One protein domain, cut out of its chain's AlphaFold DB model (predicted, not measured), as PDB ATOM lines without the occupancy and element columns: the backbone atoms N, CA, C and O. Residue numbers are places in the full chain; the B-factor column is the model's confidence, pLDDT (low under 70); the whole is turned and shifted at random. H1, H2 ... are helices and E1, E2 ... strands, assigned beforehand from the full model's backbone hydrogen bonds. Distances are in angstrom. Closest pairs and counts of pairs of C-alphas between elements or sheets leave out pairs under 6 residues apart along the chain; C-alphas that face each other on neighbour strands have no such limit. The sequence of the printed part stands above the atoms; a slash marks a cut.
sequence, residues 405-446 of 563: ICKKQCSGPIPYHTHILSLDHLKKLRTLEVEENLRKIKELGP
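Overview. This is residues 405 to 446 of the 563 residues of the protein "C2H2-type domain-containing protein" of Araneus ventricosus (UniProt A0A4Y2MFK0). One long helix, H2, is the shaft of a rod, and at its first end the residues before it fold back into a small hook made of the short helix H1 and the strand E1. Residues 433 to 446 stick out free. The printed part has 42 residues with E1, H1 and H2 in that order, mostly helix; it is extended, with a radius of gyration of the C-alphas of 14.4 A and spans of 47 by 16 by 10 A.

Arrangement. Start at H2, residues 423 to 443, and look back to H1, residues 413 to 420: they are close but not clearly touching, the closest C-alphas being those of His 419 and His 425, 6.9 A apart. They run the same way at a steep tilt of 54 degrees. E1, residues 408 to 410, pairs with no named strand; its closest C-alpha to H1 is that of Cys 410, 5.4 A from that of Tyr 416. E1 and H2 are apart. In H1 every O i to N i+4 pair is within hydrogen-bond range, in H2 16 of 17.

Along the chain. Find C-alpha 423 at (4.093, 83.567, 18.370); from there H2 runs 30.3 A to C-alpha 443 at (20.353, 107.846, 26.445). H1 measures 10.6 A and E1 6.4 A, from C-alpha 408 at (15.483, 78.114, 25.440).

Size, cuts and confidence. The C-alphas of Gly 412 and Pro 446, the two farthest apart, are 47.3 A apart. Both links are tight, the printed part has no cut, and no printed residue is under 70 in pLDDT.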
ATOM      1  N   ILE A 405      17.121  84.945  22.552       96.69
ATOM      2  CA  ILE A 405      15.972  85.804  22.874       96.69
ATOM      3  C   ILE A 405      15.090  85.143  23.938       96.69
ATOM      4  O   ILE A 405      14.745  85.750  24.954       96.69
ATOM      5  N   CYS A 406      14.734  83.871  23.748       97.12
ATOM      6  CA  CYS A 406      13.857  83.146  24.670       97.12
ATOM      7  C   CYS A 406      14.607  82.413  25.793       97.12
ATOM      8  O   CYS A 406      13.951  81.917  26.706       97.12
ATOM      9  N   LYS A 407      15.943  82.351  25.724       96.75
ATOM     10  CA  LYS A 407      16.845  81.557  26.576       96.75
ATOM     11  C   LYS A 407      16.461  80.067  26.664       96.75
ATOM     12  O   LYS A 407      16.649  79.419  27.690       96.75
ATOM     13  N   LYS A 408      15.929  79.516  25.563       96.56
ATOM     14  CA  LYS A 408      15.483  78.114  25.440       96.56
ATOM     15  C   LYS A 408      16.471  77.286  24.621       96.56
ATOM     16  O   LYS A 408      16.802  77.664  23.500       96.56
ATOM     17  N   GLN A 409      16.872  76.127  25.145       97.12
ATOM     18  CA  GLN A 409      17.563  75.094  24.371       97.12
ATOM     19  C   GLN A 409      16.540  74.196  23.666       97.12
ATOM     20  O   GLN A 409      15.571  73.746  24.276       97.12
ATOM     21  N   CYS A 410      16.767  73.917  22.387       96.69
ATOM     22  CA  CYS A 410      15.960  73.020  21.569       96.69
ATOM     23  C   CYS A 410      16.732  71.726  21.268       96.69
ATOM     24  O   CYS A 410      17.947  71.739  21.079       96.69
ATOM     25  N   SER A 411      16.022  70.602  21.169       95.69
ATOM     26  CA  SER A 411      16.615  69.264  20.981       95.69
ATOM     27  C   SER A 411      17.177  68.995  19.574       95.69
ATOM     28  O   SER A 411      17.574  67.873  19.282       95.69
ATOM     29  N   GLY A 412      17.160  69.983  18.675       94.62
ATOM     30  CA  GLY A 412      17.584  69.840  17.282       94.62
ATOM     31  C   GLY A 412      17.145  71.016  16.397       94.62
ATOM     32  O   GLY A 412      16.392  71.883  16.857       94.62
ATOM     33  N   PRO A 413      17.543  71.021  15.110       95.62
ATOM     34  CA  PRO A 413      17.279  72.125  14.184       95.62
ATOM     35  C   PRO A 413      15.789  72.322  13.887       95.62
ATOM     36  O   PRO A 413      15.323  73.453  13.797       95.62
ATOM     37  N   ILE A 414      15.012  71.238  13.770       95.38
ATOM     38  CA  ILE A 414      13.579  71.322  13.444       95.38
ATOM     39  C   ILE A 414      12.774  71.914  14.622       95.38
ATOM     40  O   ILE A 414      12.044  72.879  14.393       95.38
ATOM     41  N   PRO A 415      12.922  71.446  15.883       97.00
ATOM     42  CA  PRO A 415      12.332  72.126  17.040       97.00
ATOM     43  C   PRO A 415      12.761  73.593  17.181       97.00
ATOM     44  O   PRO A 415      11.931  74.427  17.528       97.00
ATOM     45  N   TYR A 416      14.020  73.921  16.875       97.88
ATOM     46  CA  TYR A 416      14.528  75.296  16.916       97.88
ATOM     47  C   TYR A 416      13.882  76.201  15.862       97.88
ATOM     48  O   TYR A 416      13.399  77.281  16.192       97.88
ATOM     49  N   HIS A 417      13.784  75.736  14.616       96.88
ATOM     50  CA  HIS A 417      13.119  76.473  13.542       96.88
ATOM     51  C   HIS A 417      11.619  76.683  13.832       96.88
ATOM     52  O   HIS A 417      11.083  77.771  13.631       96.88
ATOM     53  N   THR A 418      10.941  75.672  14.384       97.31
ATOM     54  CA  THR A 418       9.554  75.808  14.868       97.31
ATOM     55  C   THR A 418       9.450  76.776  16.052       97.31
ATOM     56  O   THR A 418       8.453  77.485  16.179       97.31
ATOM     57  N   HIS A 419      10.471  76.847  16.912       98.06
ATOM     58  CA  HIS A 419      10.499  77.769  18.044       98.06
ATOM     59  C   HIS A 419      10.661  79.235  17.612       98.06
ATOM     60  O   HIS A 419       9.886  80.067  18.085       98.06
ATOM     61  N   ILE A 420      11.610  79.565  16.729       97.81
ATOM     62  CA  ILE A 420      11.817  80.957  16.283       97.81
ATOM     63  C   ILE A 420      10.633  81.496  15.460       97.81
ATOM     64  O   ILE A 420      10.366  82.693  15.469       97.81
ATOM     65  N   LEU A 421       9.861  80.612  14.818       96.44
ATOM     66  CA  LEU A 421       8.599  80.962  14.158       96.44
ATOM     67  C   LEU A 421       7.382  80.991  15.105       96.44
ATOM     68  O   LEU A 421       6.268  81.264  14.652       96.44
ATOM     69  N   SER A 422       7.540  80.702  16.403       97.62
ATOM     70  CA  SER A 422       6.409  80.693  17.337       97.62
ATOM     71  C   SER A 422       5.969  82.110  17.718       97.62
ATOM     72  O   SER A 422       6.777  83.031  17.861       97.62
ATOM     73  N   LEU A 423       4.664  82.282  17.954       97.12
ATOM     74  CA  LEU A 423       4.093  83.567  18.370       97.12
ATOM     75  C   LEU A 423       4.711  84.097  19.674       97.12
ATOM     76  O   LEU A 423       4.737  85.305  19.876       97.12
ATOM     77  N   ASP A 424       5.234  83.231  20.542       97.00
ATOM     78  CA  ASP A 424       5.872  83.638  21.800       97.00
ATOM     79  C   ASP A 424       7.278  84.204  21.577       97.00
ATOM     80  O   ASP A 424       7.673  85.157  22.250       97.00
ATOM     81  N   HIS A 425       8.012  83.673  20.594       98.00
ATOM     82  CA  HIS A 425       9.283  84.248  20.158       98.00
ATOM     83  C   HIS A 425       9.060  85.621  19.506       98.00
ATOM     84  O   HIS A 425       9.691  86.601  19.899       98.00
ATOM     85  N   LEU A 426       8.081  85.723  18.600       97.12
ATOM     86  CA  LEU A 426       7.708  86.972  17.918       97.12
ATOM     87  C   LEU A 426       7.081  88.029  18.852       97.12
ATOM     88  O   LEU A 426       7.158  89.228  18.580       97.12
ATOM     89  N   LYS A 427       6.459  87.618  19.966       97.75
ATOM     90  CA  LYS A 427       6.081  88.528  21.062       97.75
ATOM     91  C   LYS A 427       7.327  89.046  21.780       97.75
ATOM     92  O   LYS A 427       7.489  90.256  21.877       97.75
ATOM     93  N   LYS A 428       8.215  88.150  22.233       97.69
ATOM     94  CA  LYS A 428       9.392  88.542  23.025       97.69
ATOM     95  C   LYS A 428      10.392  89.392  22.231       97.69
ATOM     96  O   LYS A 428      10.981  90.299  22.807       97.69
ATOM     97  N   LEU A 429      10.531  89.159  20.923       97.44
ATOM     98  CA  LEU A 429      11.280  90.040  20.017       97.44
ATOM     99  C   LEU A 429      10.771  91.488  20.078       97.44
ATOM    100  O   LEU A 429      11.556  92.389  20.348       97.44
ATOM    101  N   ARG A 430       9.458  91.705  19.920       96.31
ATOM    102  CA  ARG A 430       8.863  93.052  19.989       96.31
ATOM    103  C   ARG A 430       8.972  93.687  21.376       96.31
ATOM    104  O   ARG A 430       9.095  94.901  21.471       96.31
ATOM    105  N   THR A 431       8.961  92.898  22.452       96.44
ATOM    106  CA  THR A 431       9.245  93.421  23.801       96.44
ATOM    107  C   THR A 431      10.674  93.965  23.895       96.44
ATOM    108  O   THR A 431      10.856  95.087  24.352       96.44
ATOM    109  N   LEU A 432      11.672  93.220  23.401       96.12
ATOM    110  CA  LEU A 432      13.071  93.668  23.392       96.12
ATOM    111  C   LEU A 432      13.286  94.899  22.495       96.12
ATOM    112  O   LEU A 432      14.018  95.805  22.876       96.12
ATOM    113  N   GLU A 433      12.615  94.966  21.344       96.50
ATOM    114  CA  GLU A 433      12.628  96.126  20.439       96.50
ATOM    115  C   GLU A 433      12.085  97.397  21.124       96.50
ATOM    116  O   GLU A 433      12.686  98.469  21.034       96.50
ATOM    117  N   VAL A 434      10.986  97.279  21.881       96.69
ATOM    118  CA  VAL A 434      10.439  98.385  22.686       96.69
ATOM    119  C   VAL A 434      11.379  98.761  23.838       96.69
ATOM    120  O   VAL A 434      11.611  99.947  24.062       96.69
ATOM    121  N   GLU A 435      11.973  97.790  24.539       96.56
ATOM    122  CA  GLU A 435      12.967  98.046  25.594       96.56
ATOM    123  C   GLU A 435      14.232  98.745  25.062       96.56
ATOM    124  O   GLU A 435      14.777  99.627  25.731       96.56
ATOM    125  N   GLU A 436      14.694  98.392  23.860       96.94
ATOM    126  CA  GLU A 436      15.839  99.029  23.201       96.94
ATOM    127  C   GLU A 436      15.516 100.472  22.787       96.94
ATOM    128  O   GLU A 436      16.297 101.385  23.060       96.94
ATOM    129  N   ASN A 437      14.338 100.712  22.207       94.19
ATOM    130  CA  ASN A 437      13.902 102.059  21.840       94.19
ATOM    131  C   ASN A 437      13.682 102.951  23.078       94.19
ATOM    132  O   ASN A 437      14.124 104.101  23.094       94.19
ATOM    133  N   LEU A 438      13.111 102.414  24.163       95.50
ATOM    134  CA  LEU A 438      13.017 103.112  25.453       95.50
ATOM    135  C   LEU A 438      14.390 103.376  26.091       95.50
ATOM    136  O   LEU A 438      14.527 104.332  26.857       95.50
ATOM    137  N   ARG A 439      15.411 102.561  25.795       95.94
ATOM    138  CA  ARG A 439      16.792 102.820  26.225       95.94
ATOM    139  C   ARG A 439      17.411 103.971  25.436       95.94
ATOM    140  O   ARG A 439      17.885 104.911  26.064       95.94
ATOM    141  N   LYS A 440      17.300 103.962  24.103       95.50
ATOM    142  CA  LYS A 440      17.767 105.059  23.233       95.50
ATOM    143  C   LYS A 440      17.145 106.403  23.633       95.50
ATOM    144  O   LYS A 440      17.857 107.389  23.775       95.50
ATOM    145  N   ILE A 441      15.841 106.428  23.925       91.94
ATOM    146  CA  ILE A 441      15.144 107.631  24.423       91.94
ATOM    147  C   ILE A 441      15.728 108.127  25.762       91.94
ATOM    148  O   ILE A 441      15.837 109.332  25.967       91.94
ATOM    149  N   LYS A 442      16.141 107.227  26.667       94.69
ATOM    150  CA  LYS A 442      16.801 107.603  27.933       94.69
ATOM    151  C   LYS A 442      18.243 108.075  27.733       94.69
ATOM    152  O   LYS A 442      18.677 108.979  28.440       94.69
ATOM    153  N   GLU A 443      18.966 107.491  26.780       94.62
ATOM    154  CA  GLU A 443      20.353 107.846  26.445       94.62
ATOM    155  C   GLU A 443      20.467 109.227  25.770       94.62
ATOM    156  O   GLU A 443      21.477 109.903  25.955       94.62
ATOM    157  N   LEU A 444      19.416 109.705  25.088       89.31
ATOM    158  CA  LEU A 444      19.329 111.084  24.568       89.31
ATOM    159  C   LEU A 444      19.249 112.163  25.672       89.31
ATOM    160  O   LEU A 444      19.572 113.324  25.421       89.31
ATOM    161  N   GLY A 445      18.876 111.784  26.898       84.06
ATOM    162  CA  GLY A 445      18.942 112.634  28.090       84.06
ATOM    163  C   GLY A 445      17.916 113.785  28.167       84.06
ATOM    164  O   GLY A 445      17.208 114.093  27.211       84.06
ATOM    165  N   PRO A 446      17.824 114.465  29.327       72.31
ATOM    166  CA  PRO A 446      16.817 115.505  29.583       72.31
ATOM    167  C   PRO A 446      17.113 116.870  28.925       72.31
ATOM    168  O   PRO A 446      16.400 117.835  29.183       72.31
TER     169      PRO A 446